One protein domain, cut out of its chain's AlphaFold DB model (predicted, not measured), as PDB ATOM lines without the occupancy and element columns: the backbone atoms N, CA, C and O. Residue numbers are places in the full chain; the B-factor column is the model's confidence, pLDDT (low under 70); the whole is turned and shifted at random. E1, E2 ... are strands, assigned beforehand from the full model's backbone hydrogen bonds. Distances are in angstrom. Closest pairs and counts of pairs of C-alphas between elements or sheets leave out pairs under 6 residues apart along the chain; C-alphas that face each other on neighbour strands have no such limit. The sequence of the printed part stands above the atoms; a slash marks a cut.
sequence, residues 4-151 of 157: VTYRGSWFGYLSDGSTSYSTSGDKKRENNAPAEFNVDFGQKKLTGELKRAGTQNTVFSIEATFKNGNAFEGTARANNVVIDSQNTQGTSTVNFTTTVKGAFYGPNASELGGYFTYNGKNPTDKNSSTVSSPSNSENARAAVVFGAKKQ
ATOM      1  N   VAL A   4     283.475 282.820 267.145       94.00
ATOM      2  CA  VAL A   4     284.437 282.155 268.025       94.00
ATOM      3  C   VAL A   4     283.704 281.591 269.230       94.00
ATOM      4  O   VAL A   4     283.050 282.332 269.963       94.00
ATOM      5  N   THR A   5     283.891 280.301 269.494       96.81
ATOM      6  CA  THR A   5     283.327 279.646 270.676       96.81
ATOM      7  C   THR A   5     284.268 279.755 271.876       96.81
ATOM      8  O   THR A   5     285.480 279.564 271.757       96.81
ATOM      9  N   TYR A   6     283.706 280.008 273.056       97.62
ATOM     10  CA  TYR A   6     284.384 279.930 274.349       97.62
ATOM     11  C   TYR A   6     283.678 278.891 275.212       97.62
ATOM     12  O   TYR A   6     282.451 278.808 275.217       97.62
ATOM     13  N   ARG A   7     284.454 278.098 275.952       96.56
ATOM     14  CA  ARG A   7     283.933 277.082 276.874       96.56
ATOM     15  C   ARG A   7     284.595 277.227 278.233       96.56
ATOM     16  O   ARG A   7     285.799 277.473 278.323       96.56
ATOM     17  N   GLY A   8     283.810 277.057 279.282       94.50
ATOM     18  CA  GLY A   8     284.273 277.126 280.655       94.50
ATOM     19  C   GLY A   8     283.197 276.688 281.630       94.50
ATOM     20  O   GLY A   8     282.467 275.730 281.366       94.50
ATOM     21  N   SER A   9     283.120 277.381 282.758       94.88
ATOM     22  CA  SER A   9     282.201 277.048 283.840       94.88
ATOM     23  C   SER A   9     281.674 278.306 284.513       94.88
ATOM     24  O   SER A   9     282.213 279.405 284.348       94.88
ATOM     25  N   TRP A  10     280.610 278.133 285.285       95.44
ATOM     26  CA  TRP A  10     280.049 279.190 286.109       95.44
ATOM     27  C   TRP A  10     279.839 278.714 287.537       95.44
ATOM     28  O   TRP A  10     279.695 277.519 287.799       95.44
ATOM     29  N   PHE A  11     279.837 279.681 288.446       94.44
ATOM     30  CA  PHE A  11     279.505 279.497 289.843       94.44
ATOM     31  C   PHE A  11     278.365 280.428 290.195       94.44
ATOM     32  O   PHE A  11     278.362 281.596 289.797       94.44
ATOM     33  N   GLY A  12     277.400 279.937 290.957       94.19
ATOM     34  CA  GLY A  12     276.349 280.819 291.415       94.19
ATOM     35  C   GLY A  12     275.284 280.168 292.264       94.19
ATOM     36  O   GLY A  12     275.260 278.955 292.464       94.19
ATOM     37  N   TYR A  13     274.408 281.042 292.738       94.12
ATOM     38  CA  TYR A  13     273.226 280.749 293.526       94.12
ATOM     39  C   TYR A  13     271.988 281.206 292.755       94.12
ATOM     40  O   TYR A  13     272.000 282.286 292.162       94.12
ATOM     41  N   LEU A  14     270.934 280.395 292.781       94.31
ATOM     42  CA  LEU A  14     269.603 280.700 292.273       94.31
ATOM     43  C   LEU A  14     268.572 280.222 293.296       94.31
ATOM     44  O   LEU A  14     268.626 279.073 293.721       94.31
ATOM     45  N   SER A  15     267.618 281.065 293.663       92.25
ATOM     46  CA  SER A  15     266.496 280.695 294.528       92.25
ATOM     47  C   SER A  15     265.190 281.270 294.003       92.25
ATOM     48  O   SER A  15     265.213 282.301 293.333       92.25
ATOM     49  N   ASP A  16     264.078 280.607 294.312       90.12
ATOM     50  CA  ASP A  16     262.705 281.091 294.122       90.12
ATOM     51  C   ASP A  16     262.107 281.711 295.407       90.12
ATOM     52  O   ASP A  16     260.958 282.150 295.402       90.12
ATOM     53  N   GLY A  17     262.887 281.773 296.494       87.19
ATOM     54  CA  GLY A  17     262.474 282.213 297.830       87.19
ATOM     55  C   GLY A  17     262.285 281.076 298.841       87.19
ATOM     56  O   GLY A  17     262.413 281.324 300.037       87.19
ATOM     57  N   SER A  18     262.055 279.842 298.381       87.75
ATOM     58  CA  SER A  18     261.875 278.655 299.236       87.75
ATOM     59  C   SER A  18     262.894 277.561 298.921       87.75
ATOM     60  O   SER A  18     263.507 276.985 299.816       87.75
ATOM     61  N   THR A  19     263.106 277.297 297.638       89.00
ATOM     62  CA  THR A  19     264.060 276.328 297.105       89.00
ATOM     63  C   THR A  19     265.276 277.068 296.569       89.00
ATOM     64  O   THR A  19     265.192 278.219 296.124       89.00
ATOM     65  N   SER A  20     266.436 276.415 296.582       90.31
ATOM     66  CA  SER A  20     267.633 276.968 295.960       90.31
ATOM     67  C   SER A  20     268.459 275.924 295.226       90.31
ATOM     68  O   SER A  20     268.422 274.735 295.529       90.31
ATOM     69  N   TYR A  21     269.200 276.402 294.234       89.44
ATOM     70  CA  TYR A  21     270.197 275.668 293.483       89.44
ATOM     71  C   TYR A  21     271.511 276.440 293.540       89.44
ATOM     72  O   TYR A  21     271.554 277.649 293.298       89.44
ATOM     73  N   SER A  22     272.591 275.719 293.811       90.06
ATOM     74  CA  SER A  22     273.950 276.224 293.698       90.06
ATOM     75  C   SER A  22     274.813 275.231 292.943       90.06
ATOM     76  O   SER A  22     274.683 274.018 293.103       90.06
ATOM     77  N   THR A  23     275.733 275.746 292.141       87.50
ATOM     78  CA  THR A  23     276.774 274.936 291.503       87.50
ATOM     79  C   THR A  23     277.711 274.354 292.568       87.50
ATOM     80  O   THR A  23     278.121 275.088 293.465       87.50
ATOM     81  N   SER A  24     278.090 273.079 292.464       74.12
ATOM     82  CA  SER A  24     278.868 272.379 293.501       74.12
ATOM     83  C   SER A  24     280.325 272.836 293.629       74.12
ATOM     84  O   SER A  24     280.952 272.609 294.660       74.12
ATOM     85  N   GLY A  25     280.876 273.490 292.602       62.22
ATOM     86  CA  GLY A  25     282.277 273.906 292.591       62.22
ATOM     87  C   GLY A  25     283.275 272.753 292.658       62.22
ATOM     88  O   GLY A  25     284.396 272.927 293.141       62.22
ATOM     89  N   ASP A  26     282.853 271.574 292.204       68.38
ATOM     90  CA  ASP A  26     283.638 270.354 292.252       68.38
ATOM     91  C   ASP A  26     284.974 270.482 291.511       68.38
ATOM     92  O   ASP A  26     285.096 271.042 290.422       68.38
ATOM     93  N   LYS A  27     286.018 269.868 292.076       64.06
ATOM     94  CA  LYS A  27     287.337 269.820 291.420       64.06
ATOM     95  C   LYS A  27     287.310 269.010 290.120       64.06
ATOM     96  O   LYS A  27     288.157 269.216 289.251       64.06
ATOM     97  N   LYS A  28     286.363 268.072 289.986       68.94
ATOM     98  CA  LYS A  28     286.189 267.257 288.780       68.94
ATOM     99  C   LYS A  28     285.401 268.042 287.741       68.94
ATOM    100  O   LYS A  28     284.227 268.338 287.935       68.94
ATOM    101  N   ARG A  29     286.052 268.341 286.615       62.66
ATOM    102  CA  ARG A  29     285.489 269.166 285.538       62.66
ATOM    103  C   ARG A  29     284.173 268.612 284.982       62.66
ATOM    104  O   ARG A  29     283.331 269.414 284.600       62.66
ATOM    105  N   GLU A  30     283.981 267.289 284.963       66.50
ATOM    106  CA  GLU A  30     282.720 266.663 284.527       66.50
ATOM    107  C   GLU A  30     281.506 267.021 285.403       66.50
ATOM    108  O   GLU A  30     280.375 266.974 284.925       66.50
ATOM    109  N   ASN A  31     281.741 267.444 286.648       71.75
ATOM    110  CA  ASN A  31     280.700 267.837 287.595       71.75
ATOM    111  C   ASN A  31     280.515 269.359 287.672       71.75
ATOM    112  O   ASN A  31     279.641 269.839 288.391       71.75
ATOM    113  N   ASN A  32     281.312 270.137 286.929       81.38
ATOM    114  CA  ASN A  32     281.155 271.584 286.900       81.38
ATOM    115  C   ASN A  32     279.975 271.995 286.028       81.38
ATOM    116  O   ASN A  32     279.700 271.403 284.986       81.38
ATOM    117  N   ALA A  33     279.309 273.070 286.439       90.81
ATOM    118  CA  ALA A  33     278.223 273.660 285.676       90.81
ATOM    119  C   ALA A  33     278.801 274.313 284.399       90.81
ATOM    120  O   ALA A  33     279.613 275.243 284.513       90.81
ATOM    121  N   PRO A  34     278.461 273.822 283.190       94.12
ATOM    122  CA  PRO A  34     279.110 274.282 281.970       94.12
ATOM    123  C   PRO A  34     278.678 275.700 281.592       94.12
ATOM    124  O   PRO A  34     277.524 276.085 281.783       94.12
ATOM    125  N   ALA A  35     279.611 276.463 281.026       96.56
ATOM    126  CA  ALA A  35     279.350 277.765 280.422       96.56
ATOM    127  C   ALA A  35     279.869 277.771 278.978       96.56
ATOM    128  O   ALA A  35     281.043 277.477 278.732       96.56
ATOM    129  N   GLU A  36     279.000 278.100 278.028       97.62
ATOM    130  CA  GLU A  36     279.311 278.132 276.598       97.62
ATOM    131  C   GLU A  36     278.953 279.495 276.025       97.62
ATOM    132  O   GLU A  36     277.891 280.030 276.324       97.62
ATOM    133  N   PHE A  37     279.832 280.056 275.198       98.38
ATOM    134  CA  PHE A  37     279.616 281.361 274.585       98.38
ATOM    135  C   PHE A  37     279.997 281.341 273.115       98.38
ATOM    136  O   PHE A  37     281.014 280.757 272.743       98.38
ATOM    137  N   ASN A  38     279.223 282.052 272.303       97.88
ATOM    138  CA  ASN A  38     279.521 282.323 270.906       97.88
ATOM    139  C   ASN A  38     279.741 283.823 270.737       97.88
ATOM    140  O   ASN A  38     278.893 284.640 271.095       97.88
ATOM    141  N   VAL A  39     280.901 284.184 270.202       97.38
ATOM    142  CA  VAL A  39     281.365 285.566 270.120       97.38
ATOM    143  C   VAL A  39     281.587 285.938 268.666       97.38
ATOM    144  O   VAL A  39     282.393 285.322 267.970       97.38
ATOM    145  N   ASP A  40     280.906 286.985 268.220       96.00
ATOM    146  CA  ASP A  40     281.112 287.600 266.917       96.00
ATOM    147  C   ASP A  40     281.792 288.959 267.109       96.00
ATOM    148  O   ASP A  40     281.159 289.964 267.443       96.00
ATOM    149  N   PHE A  41     283.109 288.989 266.889       93.31
ATOM    150  CA  PHE A  41     283.898 290.218 266.980       93.31
ATOM    151  C   PHE A  41     283.564 291.231 265.875       93.31
ATOM    152  O   PHE A  41     283.743 292.429 266.087       93.31
ATOM    153  N   GLY A  42     283.073 290.775 264.717       93.81
ATOM    154  CA  GLY A  42     282.687 291.649 263.610       93.81
ATOM    155  C   GLY A  42     281.378 292.379 263.896       93.81
ATOM    156  O   GLY A  42     281.290 293.590 263.705       93.81
ATOM    157  N   GLN A  43     280.386 291.657 264.420       94.94
ATOM    158  CA  GLN A  43     279.104 292.230 264.839       94.94
ATOM    159  C   GLN A  43     279.125 292.826 266.250       94.94
ATOM    160  O   GLN A  43     278.147 293.454 266.653       94.94
ATOM    161  N   LYS A  44     280.218 292.640 267.002       95.56
ATOM    162  CA  LYS A  44     280.360 293.058 268.407       95.56
ATOM    163  C   LYS A  44     279.269 292.472 269.310       95.56
ATOM    164  O   LYS A  44     278.732 293.163 270.180       95.56
ATOM    165  N   LYS A  45     278.936 291.200 269.084       96.75
ATOM    166  CA  LYS A  45     277.886 290.462 269.798       96.75
ATOM    167  C   LYS A  45     278.451 289.239 270.503       96.75
ATOM    168  O   LYS A  45     279.392 288.605 270.024       96.75
ATOM    169  N   LEU A  46     277.834 288.896 271.624       97.31
ATOM    170  CA  LEU A  46     278.104 287.690 272.391       97.31
ATOM    171  C   LEU A  46     276.773 287.076 272.812       97.31
ATOM    172  O   LEU A  46     275.925 287.769 273.369       97.31
ATOM    173  N   THR A  47     276.609 285.780 272.568       98.50
ATOM    174  CA  THR A  47     275.554 284.971 273.186       98.50
ATOM    175  C   THR A  47     276.184 283.917 274.080       98.50
ATOM    176  O   THR A  47     277.323 283.502 273.850       98.50
ATOM    177  N   GLY A  48     275.474 283.491 275.120       98.38
ATOM    178  CA  GLY A  48     275.968 282.453 276.010       98.38
ATOM    179  C   GLY A  48     274.883 281.693 276.746       98.38
ATOM    180  O   GLY A  48     273.761 282.167 276.900       98.38
ATOM    181  N   GLU A  49     275.253 280.513 277.221       98.44
ATOM    182  CA  GLU A  49     274.408 279.630 278.012       98.44
ATOM    183  C   GLU A  49     275.176 279.141 279.238       98.44
ATOM    184  O   GLU A  49     276.277 278.594 279.132       98.44
ATOM    185  N   LEU A  50     274.570 279.323 280.409       97.50
ATOM    186  CA  LEU A  50     275.016 278.749 281.670       97.50
ATOM    187  C   LEU A  50     274.120 277.557 281.987       97.50
ATOM    188  O   LEU A  50     272.917 277.714 282.199       97.50
ATOM    189  N   LYS A  51     274.697 276.359 281.988       94.75
ATOM    190  CA  LYS A  51     273.969 275.087 282.027       94.75
ATOM    191  C   LYS A  51     274.079 274.423 283.395       94.75
ATOM    192  O   LYS A  51     275.050 274.635 284.124       94.75
ATOM    193  N   ARG A  52     273.084 273.616 283.762       91.50
ATOM    194  CA  ARG A  52     273.105 272.808 284.988       91.50
ATOM    195  C   ARG A  52     274.144 271.690 284.856       91.50
ATOM    196  O   ARG A  52     274.255 271.070 283.799       91.50
ATOM    197  N   ALA A  53     274.889 271.422 285.929       87.00
ATOM    198  CA  ALA A  53     275.785 270.267 285.980       87.00
ATOM    199  C   ALA A  53     274.990 268.957 285.795       87.00
ATOM    200  O   ALA A  53     273.872 268.824 286.295       87.00
ATOM    201  N   GLY A  54     275.543 267.999 285.053       85.19
ATOM    202  CA  GLY A  54     274.862 266.743 284.728       85.19
ATOM    203  C   GLY A  54     273.833 266.888 283.604       85.19
ATOM    204  O   GLY A  54     274.115 266.488 282.479       85.19
ATOM    205  N   THR A  55     272.656 267.467 283.877       86.25
ATOM    206  CA  THR A  55     271.539 267.495 282.902       86.25
ATOM    207  C   THR A  55     271.775 268.412 281.703       86.25
ATOM    208  O   THR A  55     271.085 268.281 280.700       86.25
ATOM    209  N   GLN A  56     272.719 269.351 281.803       89.00
ATOM    210  CA  GLN A  56     273.059 270.339 280.771       89.00
ATOM    211  C   GLN A  56     271.915 271.268 280.334       89.00
ATOM    212  O   GLN A  56     272.084 272.045 279.396       89.00
ATOM    213  N   ASN A  57     270.784 271.270 281.042       91.25
ATOM    214  CA  ASN A  57     269.703 272.219 280.791       91.25
ATOM    215  C   ASN A  57     270.187 273.653 281.035       91.25
ATOM    216  O   ASN A  57     270.831 273.928 282.054       91.25
ATOM    217  N   THR A  58     269.846 274.568 280.130       95.00
ATOM    218  CA  THR A  58     270.157 275.994 280.278       95.00
ATOM    219  C   THR A  58     269.434 276.563 281.500       95.00
ATOM    220  O   THR A  58     268.212 276.499 281.607       95.00
ATOM    221  N   VAL A  59     270.208 277.114 282.433       95.94
ATOM    222  CA  VAL A  59     269.721 277.836 283.617       95.94
ATOM    223  C   VAL A  59     269.649 279.328 283.310       95.94
ATOM    224  O   VAL A  59     268.663 279.978 283.640       95.94
ATOM    225  N   PHE A  60     270.669 279.865 282.637       97.75
ATOM    226  CA  PHE A  60     270.676 281.257 282.199       97.75
ATOM    227  C   PHE A  60     271.114 281.368 280.746       97.75
ATOM    228  O   PHE A  60     272.143 280.807 280.370       97.75
ATOM    229  N   SER A  61     270.370 282.134 279.955       98.38
ATOM    230  CA  SER A  61     270.834 282.624 278.658       98.38
ATOM    231  C   SER A  61     271.407 284.031 278.806       98.38
ATOM    232  O   SER A  61     270.965 284.814 279.648       98.38
ATOM    233  N   ILE A  62     272.428 284.339 278.013       98.69
ATOM    234  CA  ILE A  62     273.138 285.615 278.009       98.69
ATOM    235  C   ILE A  62     273.137 286.176 276.593       98.69
ATOM    236  O   ILE A  62     273.500 285.479 275.646       98.69
ATOM    237  N   GLU A  63     272.815 287.458 276.471       98.44
ATOM    238  CA  GLU A  63     272.991 288.240 275.251       98.44
ATOM    239  C   GLU A  63     273.694 289.547 275.601       98.44
ATOM    240  O   GLU A  63     273.246 290.288 276.474       98.44
ATOM    241  N   ALA A  64     274.809 289.847 274.941       98.31
ATOM    242  CA  ALA A  64     275.589 291.045 275.214       98.31
ATOM    243  C   ALA A  64     276.147 291.691 273.948       98.31
ATOM    244  O   ALA A  64     276.369 291.056 272.916       98.31
ATOM    245  N   THR A  65     276.411 292.990 274.069       98.25
ATOM    246  CA  THR A  65     277.096 293.792 273.053       98.25
ATOM    247  C   THR A  65     278.399 294.320 273.621       98.25
ATOM    248  O   THR A  65     278.511 294.568 274.827       98.25
ATOM    249  N   PHE A  66     279.402 294.494 272.765       96.94
ATOM    250  CA  PHE A  66     280.674 295.032 273.230       96.94
ATOM    251  C   PHE A  66     280.515 296.518 273.528       96.94
ATOM    252  O   PHE A  66     279.840 297.254 272.803       96.94
ATOM    253  N   LYS A  67     281.150 296.947 274.610       95.00
ATOM    254  CA  LYS A  67     281.255 298.345 275.012       95.00
ATOM    255  C   LYS A  67     282.638 298.864 274.627       95.00
ATOM    256  O   LYS A  67     283.317 298.294 273.772       95.00
ATOM    257  N   ASN A  68     283.042 299.984 275.211       88.75
ATOM    258  CA  ASN A  68     284.365 300.542 274.970       88.75
ATOM    259  C   ASN A  68     285.453 299.620 275.544       88.75
ATOM    260  O   ASN A  68     285.278 299.014 276.603       88.75
ATOM    261  N   GLY A  69     286.587 299.540 274.847       91.56
ATOM    262  CA  GLY A  69     287.708 298.697 275.254       91.56
ATOM    263  C   GLY A  69     287.387 297.204 275.153       91.56
ATOM    264  O   GLY A  69     286.896 296.732 274.130       91.56
ATOM    265  N   ASN A  70     287.699 296.457 276.210       95.81
ATOM    266  CA  ASN A  70     287.527 295.005 276.296       95.81
ATOM    267  C   ASN A  70     286.232 294.577 277.006       95.81
ATOM    268  O   ASN A  70     286.048 293.385 277.248       95.81
ATOM    269  N   ALA A  71     285.356 295.513 277.373       98.12
ATOM    270  CA  ALA A  71     284.143 295.228 278.131       98.12
ATOM    271  C   ALA A  71     282.967 294.813 277.232       98.12
ATOM    272  O   ALA A  71     282.847 295.238 276.082       98.12
ATOM    273  N   PHE A  72     282.042 294.038 277.792       98.31
ATOM    274  CA  PHE A  72     280.722 293.782 277.228       98.31
ATOM    275  C   PHE A  72     279.647 293.919 278.306       98.31
ATOM    276  O   PHE A  72     279.880 293.687 279.494       98.31
ATOM    277  N   GLU A  73     278.448 294.294 277.881       98.38
ATOM    278  CA  GLU A  73     277.281 294.412 278.752       98.38
ATOM    279  C   GLU A  73     276.021 294.034 277.974       98.38
ATOM    280  O   GLU A  73     275.922 294.258 276.759       98.38
ATOM    281  N   GLY A  74     275.058 293.457 278.683       97.44
ATOM    282  CA  GLY A  74     273.773 293.069 278.121       97.44
ATOM    283  C   GLY A  74     272.851 292.477 279.170       97.44
ATOM    284  O   GLY A  74     272.807 292.965 280.300       97.44
ATOM    285  N   THR A  75     272.138 291.416 278.813       97.38
ATOM    286  CA  THR A  75     271.147 290.763 279.667       97.38
ATOM    287  C   THR A  75     271.505 289.311 279.967       97.38
ATOM    288  O   THR A  75     272.026 288.586 279.121       97.38
ATOM    289  N   ALA A  76     271.207 288.886 281.194       97.44
ATOM    290  CA  ALA A  76     271.110 287.486 281.583       97.44
ATOM    291  C   ALA A  76     269.649 287.172 281.918       97.44
ATOM    292  O   ALA A  76     268.991 287.965 282.601       97.44
ATOM    293  N   ARG A  77     269.141 286.034 281.443       96.06
ATOM    294  CA  ARG A  77     267.738 285.652 281.595       96.06
ATOM    295  C   ARG A  77     267.595 284.237 282.146       96.06
ATOM    296  O   ARG A  77     268.141 283.294 281.583       96.06
ATOM    297  N   ALA A  78     266.825 284.100 283.221       94.94
ATOM    298  CA  ALA A  78     266.217 282.837 283.621       94.94
ATOM    299  C   ALA A  78     264.836 282.766 282.965       94.94
ATOM    300  O   ALA A  78     264.036 283.685 283.138       94.94
ATOM    301  N   ASN A  79     264.554 281.714 282.198       92.12
ATOM    302  CA  ASN A  79     263.274 281.558 281.512       92.12
ATOM    303  C   ASN A  79     262.603 280.249 281.931       92.12
ATOM    304  O   ASN A  79     262.989 279.184 281.460       92.12
ATOM    305  N   ASN A  80     261.612 280.347 282.819       89.81
ATOM    306  CA  ASN A  80     260.853 279.212 283.349       89.81
ATOM    307  C   ASN A  80     261.752 278.114 283.947       89.81
ATOM    308  O   ASN A  80     261.530 276.919 283.754       89.81
ATOM    309  N   VAL A  81     262.786 278.525 284.683       91.06
ATOM    310  CA  VAL A  81     263.754 277.600 285.275       91.06
ATOM    311  C   VAL A  81     263.127 276.904 286.473       91.06
ATOM    312  O   VAL A  81     262.726 277.548 287.439       91.06
ATOM    313  N   VAL A  82     263.104 275.579 286.428       89.56
ATOM    314  CA  VAL A  82     262.726 274.729 287.555       89.56
ATOM    315  C   VAL A  82     263.962 274.445 288.414       89.56
ATOM    316  O   VAL A  82     264.971 273.929 287.920       89.56
ATOM    317  N   ILE A  83     263.905 274.797 289.703       86.25
ATOM    318  CA  ILE A  83     265.015 274.576 290.645       86.25
ATOM    319  C   ILE A  83     265.084 273.105 291.073       86.25
ATOM    320  O   ILE A  83     266.154 272.497 290.968       86.25
ATOM    321  N   ASP A  84     263.954 272.527 291.475       77.62
ATOM    322  CA  ASP A  84     263.817 271.120 291.851       77.62
ATOM    323  C   ASP A  84     262.829 270.421 290.911       77.62
ATOM    324  O   ASP A  84     261.618 270.606 291.010       77.62
ATOM    325  N   SER A  85     263.353 269.637 289.967       65.62
ATOM    326  CA  SER A  85     262.538 268.911 288.988       65.62
ATOM    327  C   SER A  85     261.901 267.636 289.540       65.62
ATOM    328  O   SER A  85     261.059 267.058 288.861       65.62
ATOM    329  N   GLN A  86     262.315 267.177 290.727       66.25
ATOM    330  CA  GLN A  86     261.819 265.937 291.329       66.25
ATOM    331  C   GLN A  86     260.617 266.182 292.246       66.25
ATOM    332  O   GLN A  86     259.885 265.242 292.558       66.25
ATOM    333  N   ASN A  87     260.384 267.431 292.655       59.56
ATOM    334  CA  ASN A  87     259.208 267.802 293.424       59.56
ATOM    335  C   ASN A  87     257.987 267.957 292.500       59.56
ATOM    336  O   ASN A  87     257.896 268.905 291.722       59.56
ATOM    337  N   THR A  88     257.050 267.012 292.590       51.81
ATOM    338  CA  THR A  88     255.829 266.937 291.769       51.81
ATOM    339  C   THR A  88     254.672 267.798 292.290       51.81
ATOM    340  O   THR A  88     253.650 267.906 291.614       51.81
ATOM    341  N   GLN A  89     254.814 268.441 293.456       50.44
ATOM    342  CA  GLN A  89     253.840 269.400 293.984       50.44
ATOM    343  C   GLN A  89     254.435 270.812 294.002       50.44
ATOM    344  O   GLN A  89     255.393 271.092 294.716       50.44
ATOM    345  N   GLY A  90     253.829 271.736 293.249       55.97
ATOM    346  CA  GLY A  90     254.074 273.173 293.420       55.97
ATOM    347  C   GLY A  90     255.442 273.673 292.952       55.97
ATOM    348  O   GLY A  90     255.971 274.615 293.541       55.97
ATOM    349  N   THR A  91     256.015 273.079 291.903       62.09
ATOM    350  CA  THR A  91     257.301 273.505 291.346       62.09
ATOM    351  C   THR A  91     257.231 274.953 290.855       62.09
ATOM    352  O   THR A  91     256.750 275.246 289.759       62.09
ATOM    353  N   SER A  92     257.696 275.883 291.685       72.50
ATOM    354  CA  SER A  92     257.776 277.289 291.307       72.50
ATOM    355  C   SER A  92     258.831 277.446 290.216       72.50
ATOM    356  O   SER A  92     259.933 276.901 290.302       72.50
ATOM    357  N   THR A  93     258.473 278.160 289.150       86.06
ATOM    358  CA  THR A  93     259.415 278.472 288.072       86.06
ATOM    359  C   THR A  93     260.020 279.844 288.306       86.06
ATOM    360  O   THR A  93     259.328 280.797 288.671       86.06
ATOM    361  N   VAL A  94     261.325 279.950 288.081       90.00
ATOM    362  CA  VAL A  94     262.025 281.228 288.120       90.00
ATOM    363  C   VAL A  94     262.067 281.818 286.718       90.00
ATOM    364  O   VAL A  94     262.616 281.219 285.789       90.00
ATOM    365  N   ASN A  95     261.506 283.014 286.572       92.19
ATOM    366  CA  ASN A  95     261.620 283.828 285.372       92.19
ATOM    367  C   ASN A  95     262.161 285.197 285.771       92.19
ATOM    368  O   ASN A  95     261.571 285.842 286.625       92.19
ATOM    369  N   PHE A  96     263.284 285.643 285.220       92.62
ATOM    370  CA  PHE A  96     263.690 287.040 285.356       92.62
ATOM    371  C   PHE A  96     264.694 287.436 284.283       92.62
ATOM    372  O   PHE A  96     265.400 286.594 283.731       92.62
ATOM    373  N   THR A  97     264.813 288.741 284.045       94.06
ATOM    374  CA  THR A  97     265.943 289.341 283.320       94.06
ATOM    375  C   THR A  97     266.718 290.288 284.223       94.06
ATOM    376  O   THR A  97     266.137 290.982 285.051       94.06
ATOM    377  N   THR A  98     268.041 290.310 284.082       94.19
ATOM    378  CA  THR A  98     268.922 291.253 284.780       94.19
ATOM    379  C   THR A  98     270.087 291.669 283.886       94.19
ATOM    380  O   THR A  98     270.343 291.050 282.853       94.19
ATOM    381  N   THR A  99     270.809 292.714 284.278       96.19
ATOM    382  CA  THR A  99     272.009 293.169 283.574       96.19
ATOM    383  C   THR A  99     273.183 292.229 283.844       96.19
ATOM    384  O   THR A  99     273.483 291.915 284.996       96.19
ATOM    385  N   VAL A 100     273.891 291.843 282.784       97.69
ATOM    386  CA  VAL A 100     275.179 291.141 282.863       97.69
ATOM    387  C   VAL A 100     276.306 292.065 282.439       97.69
ATOM    388  O   VAL A 100     276.186 292.804 281.458       97.69
ATOM    389  N   LYS A 101     277.413 292.003 283.176       98.38
ATOM    390  CA  LYS A 101     278.644 292.735 282.872       98.38
ATOM    391  C   LYS A 101     279.803 291.762 282.786       98.38
ATOM    392  O   LYS A 101     279.904 290.835 283.588       98.38
ATOM    393  N   GLY A 102     280.696 291.989 281.837       98.56
ATOM    394  CA  GLY A 102     281.909 291.202 281.716       98.56
ATOM    395  C   GLY A 102     282.937 291.852 280.810       98.56
ATOM    396  O   GLY A 102     282.762 292.975 280.337       98.56
ATOM    397  N   ALA A 103     284.039 291.146 280.601       98.56
ATOM    398  CA  ALA A 103     285.118 291.593 279.742       98.56
ATOM    399  C   ALA A 103     285.863 290.414 279.110       98.56
ATOM    400  O   ALA A 103     285.768 289.267 279.556       98.56
ATOM    401  N   PHE A 104     286.612 290.728 278.059       98.38
ATOM    402  CA  PHE A 104     287.614 289.857 277.467       98.38
ATOM    403  C   PHE A 104     288.961 290.038 278.174       98.38
ATOM    404  O   PHE A 104     289.363 291.161 278.497       98.38
ATOM    405  N   TYR A 105     289.676 288.934 278.365       98.00
ATOM    406  CA  TYR A 105     290.950 288.855 279.072       98.00
ATOM    407  C   TYR A 105     292.001 288.099 278.251       98.00
ATOM    408  O   TYR A 105     291.689 287.325 277.341       98.00
ATOM    409  N   GLY A 106     293.265 288.329 278.608       96.62
ATOM    410  CA  GLY A 106     294.424 287.701 277.985       96.62
ATOM    411  C   GLY A 106     294.735 288.206 276.565       96.62
ATOM    412  O   GLY A 106     293.947 288.939 275.954       96.62
ATOM    413  N   PRO A 107     295.903 287.832 276.015       95.06
ATOM    414  CA  PRO A 107     296.285 288.203 274.659       95.06
ATOM    415  C   PRO A 107     295.249 287.727 273.638       95.06
ATOM    416  O   PRO A 107     294.810 286.577 273.668       95.06
ATOM    417  N   ASN A 108     294.876 288.602 272.701       93.25
ATOM    418  CA  ASN A 108     293.913 288.300 271.634       93.25
ATOM    419  C   ASN A 108     292.535 287.831 272.138       93.25
ATOM    420  O   ASN A 108     291.888 287.014 271.470       93.25
ATOM    421  N   ALA A 109     292.105 288.332 273.305       95.38
ATOM    422  CA  ALA A 109     290.863 287.928 273.961       95.38
ATOM    423  C   ALA A 109     290.789 286.402 274.133       95.38
ATOM    424  O   ALA A 109     289.800 285.769 273.783       95.38
ATOM    425  N   SER A 110     291.871 285.771 274.601       96.69
ATOM    426  CA  SER A 110     291.916 284.316 274.783       96.69
ATOM    427  C   SER A 110     290.904 283.804 275.809       96.69
ATOM    428  O   SER A 110     290.580 282.617 275.810       96.69
ATOM    429  N   GLU A 111     290.419 284.678 276.687       98.19
ATOM    430  CA  GLU A 111     289.504 284.362 277.776       98.19
ATOM    431  C   GLU A 111     288.409 285.429 277.877       98.19
ATOM    432  O   GLU A 111     288.566 286.559 277.416       98.19
ATOM    433  N   LEU A 112     287.285 285.068 278.487       98.38
ATOM    434  CA  LEU A 112     286.236 286.002 278.876       98.38
ATOM    435  C   LEU A 112     285.679 285.622 280.241       98.38
ATOM    436  O   LEU A 112     285.750 284.463 280.655       98.38
ATOM    437  N   GLY A 113     285.091 286.595 280.921       98.62
ATOM    438  CA  GLY A 113     284.413 286.372 282.188       98.62
ATOM    439  C   GLY A 113     283.477 287.513 282.533       98.62
ATOM    440  O   GLY A 113     283.588 288.613 281.986       98.62
ATOM    441  N   GLY A 114     282.546 287.248 283.435       98.62
ATOM    442  CA  GLY A 114     281.529 288.212 283.817       98.62
ATOM    443  C   GLY A 114     280.699 287.746 284.997       98.62
ATOM    444  O   GLY A 114     280.940 286.688 285.581       98.62
ATOM    445  N   TYR A 115     279.735 288.580 285.363       98.62
ATOM    446  CA  TYR A 115     278.877 288.355 286.511       98.62
ATOM    447  C   TYR A 115     277.522 289.038 286.338       98.62
ATOM    448  O   TYR A 115     277.360 289.969 285.541       98.62
ATOM    449  N   PHE A 116     276.553 288.582 287.123       97.88
ATOM    450  CA  PHE A 116     275.282 289.266 287.317       97.88
ATOM    451  C   PHE A 116     274.665 288.902 288.666       97.88
ATOM    452  O   PHE A 116     274.977 287.876 289.274       97.88
ATOM    453  N   THR A 117     273.752 289.754 289.121       96.62
ATOM    454  CA  THR A 117     272.951 289.533 290.325       96.62
ATOM    455  C   THR A 117     271.495 289.884 290.053       96.62
ATOM    456  O   THR A 117     271.201 290.752 289.229       96.62
ATOM    457  N   TYR A 118     270.580 289.256 290.777       93.75
ATOM    458  CA  TYR A 118     269.158 289.579 290.767       93.75
ATOM    459  C   TYR A 118     268.613 289.486 292.193       93.75
ATOM    460  O   TYR A 118     268.870 288.506 292.890       93.75
ATOM    461  N   ASN A 119     267.882 290.511 292.636       91.00
ATOM    462  CA  ASN A 119     267.393 290.620 294.015       91.00
ATOM    463  C   ASN A 119     265.867 290.820 294.078       91.00
ATOM    464  O   ASN A 119     265.378 291.613 294.880       91.00
ATOM    465  N   GLY A 120     265.116 290.163 293.189       83.62
ATOM    466  CA  GLY A 120     263.650 290.243 293.168       83.62
ATOM    467  C   GLY A 120     263.056 291.482 292.505       83.62
ATOM    468  O   GLY A 120     261.841 291.619 292.429       83.62
ATOM    469  N   LYS A 121     263.906 292.400 292.042       72.12
ATOM    470  CA  LYS A 121     263.522 293.591 291.286       72.12
ATOM    471  C   LYS A 121     264.470 293.742 290.115       72.12
ATOM    472  O   LYS A 121     265.680 293.551 290.266       72.12
ATOM    473  N   ASN A 122     263.924 294.080 288.959       61.19
ATOM    474  CA  ASN A 122     264.716 294.291 287.766       61.19
ATOM    475  C   ASN A 122     265.356 295.690 287.820       61.19
ATOM    476  O   ASN A 122     264.641 296.683 287.969       61.19
ATOM    477  N   PRO A 123     266.680 295.821 287.651       52.44
ATOM    478  CA  PRO A 123     267.316 297.130 287.509       52.44
ATOM    479  C   PRO A 123     266.864 297.886 286.247       52.44
ATOM    480  O   PRO A 123     267.084 299.091 286.151       52.44
ATOM    481  N   THR A 124     266.269 297.188 285.269       52.41
ATOM    482  CA  THR A 124     265.835 297.769 283.985       52.41
ATOM    483  C   THR A 124     264.366 298.210 283.950       52.41
ATOM    484  O   THR A 124     263.932 298.762 282.938       52.41
ATOM    485  N   ASP A 125     263.615 298.065 285.048       52.88
ATOM    486  CA  ASP A 125     262.221 298.516 285.131       52.88
ATOM    487  C   ASP A 125     262.147 300.049 285.284       52.88
ATOM    488  O   ASP A 125     261.991 300.599 286.375       52.88
ATOM    489  N   LYS A 126     262.219 300.775 284.162       45.91
ATOM    490  CA  LYS A 126     261.557 302.082 284.060       45.91
ATOM    491  C   LYS A 126     260.067 301.813 283.861       45.91
ATOM    492  O   LYS A 126     259.634 301.508 282.759       45.91
ATOM    493  N   ASN A 127     259.334 301.867 284.968       40.09
ATOM    494  CA  ASN A 127     257.881 301.779 285.099       40.09
ATOM    495  C   ASN A 127     257.088 302.089 283.802       40.09
ATOM    496  O   ASN A 127     257.052 303.237 283.362       40.09
ATOM    497  N   SER A 128     256.417 301.083 283.231       37.91
ATOM    498  CA  SER A 128     255.265 301.278 282.341       37.91
ATOM    499  C   SER A 128     254.104 300.481 282.917       37.91
ATOM    500  O   SER A 128     254.121 299.251 282.913       37.91
ATOM    501  N   SER A 129     253.106 301.199 283.421       38.88
ATOM    502  CA  SER A 129     251.941 300.715 284.172       38.88
ATOM    503  C   SER A 129     250.940 299.877 283.352       38.88
ATOM    504  O   SER A 129     249.744 299.918 283.622       38.88
ATOM    505  N   THR A 130     251.386 299.152 282.323       40.53
ATOM    506  CA  THR A 130     250.520 298.478 281.337       40.53
ATOM    507  C   THR A 130     250.843 296.999 281.099       40.53
ATOM    508  O   THR A 130     250.278 296.405 280.184       40.53
ATOM    509  N   VAL A 131     251.703 296.365 281.909       41.44
ATOM    510  CA  VAL A 131     252.012 294.926 281.769       41.44
ATOM    511  C   VAL A 131     251.388 294.129 282.919       41.44
ATOM    512  O   VAL A 131     251.796 294.239 284.070       41.44
ATOM    513  N   SER A 132     250.381 293.321 282.587       41.50
ATOM    514  CA  SER A 132     249.429 292.651 283.490       41.50
ATOM    515  C   SER A 132     249.970 291.446 284.284       41.50
ATOM    516  O   SER A 132     249.200 290.591 284.715       41.50
ATOM    517  N   SER A 133     251.280 291.315 284.468       43.38
ATOM    518  CA  SER A 133     251.912 290.293 285.319       43.38
ATOM    519  C   SER A 133     253.330 290.752 285.641       43.38
ATOM    520  O   SER A 133     253.958 291.352 284.762       43.38
ATOM    521  N   PRO A 134     253.877 290.482 286.840       49.97
ATOM    522  CA  PRO A 134     255.281 290.768 287.076       49.97
ATOM    523  C   PRO A 134     256.075 289.918 286.078       49.97
ATOM    524  O   PRO A 134     256.017 288.691 286.110       49.97
ATOM    525  N   SER A 135     256.778 290.554 285.136       62.50
ATOM    526  CA  SER A 135     257.562 289.827 284.121       62.50
ATOM    527  C   SER A 135     258.731 289.047 284.738       62.50
ATOM    528  O   SER A 135     259.389 288.272 284.047       62.50
ATOM    529  N   ASN A 136     258.967 289.244 286.040       77.06
ATOM    530  CA  ASN A 136     260.038 288.658 286.816       77.06
ATOM    531  C   ASN A 136     259.507 288.082 288.143       77.06
ATOM    532  O   ASN A 136     258.643 288.668 288.790       77.06
ATOM    533  N   SER A 137     260.070 286.966 288.593       84.69
ATOM    534  CA  SER A 137     259.804 286.339 289.884       84.69
ATOM    535  C   SER A 137     260.310 287.242 291.017       84.69
ATOM    536  O   SER A 137     261.519 287.412 291.197       84.69
ATOM    537  N   GLU A 138     259.396 287.817 291.800       85.88
ATOM    538  CA  GLU A 138     259.707 288.796 292.858       85.88
ATOM    539  C   GLU A 138     260.538 288.204 294.008       85.88
ATOM    540  O   GLU A 138     261.425 288.849 294.571       85.88
ATOM    541  N   ASN A 139     260.303 286.935 294.337       88.75
ATOM    542  CA  ASN A 139     261.042 286.240 295.391       88.75
ATOM    543  C   ASN A 139     262.358 285.641 294.896       88.75
ATOM    544  O   ASN A 139     263.190 285.237 295.706       88.75
ATOM    545  N   ALA A 140     262.596 285.638 293.580       91.75
ATOM    546  CA  ALA A 140     263.795 285.021 293.058       91.75
ATOM    547  C   ALA A 140     265.048 285.830 293.401       91.75
ATOM    548  O   ALA A 140     265.045 287.065 293.428       91.75
ATOM    549  N   ARG A 141     266.136 285.115 293.673       94.12
ATOM    550  CA  ARG A 141     267.451 285.680 293.982       94.12
ATOM    551  C   ARG A 141     268.500 284.965 293.152       94.12
ATOM    552  O   ARG A 141     268.449 283.744 293.036       94.12
ATOM    553  N   ALA A 142     269.443 285.714 292.591       95.75
ATOM    554  CA  ALA A 142     270.580 285.137 291.891       95.75
ATOM    555  C   ALA A 142     271.867 285.922 292.134       95.75
ATOM    556  O   ALA A 142     271.856 287.154 292.171       95.75
ATOM    557  N   ALA A 143     272.978 285.205 292.246       96.81
ATOM    558  CA  ALA A 143     274.325 285.763 292.247       96.81
ATOM    559  C   ALA A 143     275.226 284.808 291.471       96.81
ATOM    560  O   ALA A 143     275.352 283.644 291.846       96.81
ATOM    561  N   VAL A 144     275.788 285.278 290.359       97.88
ATOM    562  CA  VAL A 144     276.448 284.418 289.374       97.88
ATOM    563  C   VAL A 144     277.735 285.058 288.883       97.88
ATOM    564  O   VAL A 144     277.753 286.240 288.543       97.88
ATOM    565  N   VAL A 145     278.789 284.250 288.786       98.06
ATOM    566  CA  VAL A 145     280.052 284.564 288.111       98.06
ATOM    567  C   VAL A 145     280.381 283.463 287.106       98.06
ATOM    568  O   VAL A 145     280.077 282.291 287.329       98.06
ATOM    569  N   PHE A 146     281.011 283.814 285.992       97.56
ATOM    570  CA  PHE A 146     281.403 282.853 284.963       97.56
ATOM    571  C   PHE A 146     282.744 283.210 284.332       97.56
ATOM    572  O   PHE A 146     283.143 284.376 284.287       97.56
ATOM    573  N   GLY A 147     283.414 282.191 283.796       97.44
ATOM    574  CA  GLY A 147     284.657 282.335 283.051       97.44
ATOM    575  C   GLY A 147     284.780 281.261 281.978       97.44
ATOM    576  O   GLY A 147     284.388 280.112 282.191       97.44
ATOM    577  N   ALA A 148     285.313 281.629 280.817       97.44
ATOM    578  CA  ALA A 148     285.467 280.726 279.686       97.44
ATOM    579  C   ALA A 148     286.711 281.041 278.857       97.44
ATOM    580  O   ALA A 148     287.129 282.190 278.722       97.44
ATOM    581  N   LYS A 149     287.280 279.993 278.259       97.12
ATOM    582  CA  LYS A 149     288.457 280.080 277.397       97.12
ATOM    583  C   LYS A 149     288.066 279.881 275.942       97.12
ATOM    584  O   LYS A 149     287.239 279.020 275.624       97.12
ATOM    585  N   LYS A 150     288.684 280.658 275.059       96.31
ATOM    586  CA  LYS A 150     288.545 280.550 273.608       96.31
ATOM    587  C   LYS A 150     288.911 279.141 273.149       96.31
ATOM    588  O   LYS A 150     289.970 278.627 273.510       96.31
ATOM    589  N   GLN A 151     288.044 278.524 272.359       94.50
ATOM    590  CA  GLN A 151     288.319 277.232 271.740       94.50
ATOM    591  C   GLN A 151     289.144 277.444 270.472       94.50
ATOM    592  O   GLN A 151     288.927 278.404 269.726       94.50
TER     593      GLN A 151
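This is residues 4 to 151 of the 157 residues of the protein "Transferrin-binding protein 2" of Haemophilus influenzae (UniProt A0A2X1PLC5). A closed, flattened barrel of eight antiparallel strands, with the short strand E2 paired onto E1 but not in the ring; residues 85 to 90 and 126 to 133 stick out as free loops. Round the ring run E1, E3, E4, E5, E6, E7, E8, E9 and back to E1, and E3 to E9 form a meander, each strand the antiparallel neighbour of the one before. The printed part has 148 residues with no named helix and nine named strands, E1 to E9 in order, class all strand. It is compact, with a radius of gyration of the C-alphas of 15.8 A and spans of 48 by 42 by 18 A.

E1, residues 4 to 15, begins at C-alpha 4 (284.437, 282.155, 268.025), spans 32.0 A and bends by 61 degrees at residue 11. E2 is residues 20 to 22, E3 34 to 40, E4 45 to 51 and E5 58 to 66. E6, residues 71 to 82, spans 31.1 A and bends by 56 degrees at residue 79. E7, residues 93 to 105, spans 34.4 A and bends by 62 degrees at residue 96. E8, residues 111 to 119, spans 28.1 A. E9, residues 141 to 150, spans 29.8 A and ends at C-alpha 150 (288.545, 280.550, 273.608).

E3 and E2 lie on one side of E1, beside residues 4 to 10 and 12 to 15, and E9 on the other side. N 6 and O 37 of E1 and E3 are 2.8 A apart; in the hairpin E1 and E2, N 14 and O 21 are 2.9 A apart. In the hairpin E3 and E4, N 47 and O 38 are within hydrogen-bond range at 2.9 A. E9 and E1 close the ring, with N 11 and O 145 at 2.8 A.

The C-alphas farthest apart, of Gln 89 and Pro 107, are 50.3 A apart. The printed part has no cut; the links E2 to E3 and E8 to E9 are long. Mean pLDDT of the printed part is 86.2, and residues 25 to 30, 85 to 91 and 122 to 135 are under 70.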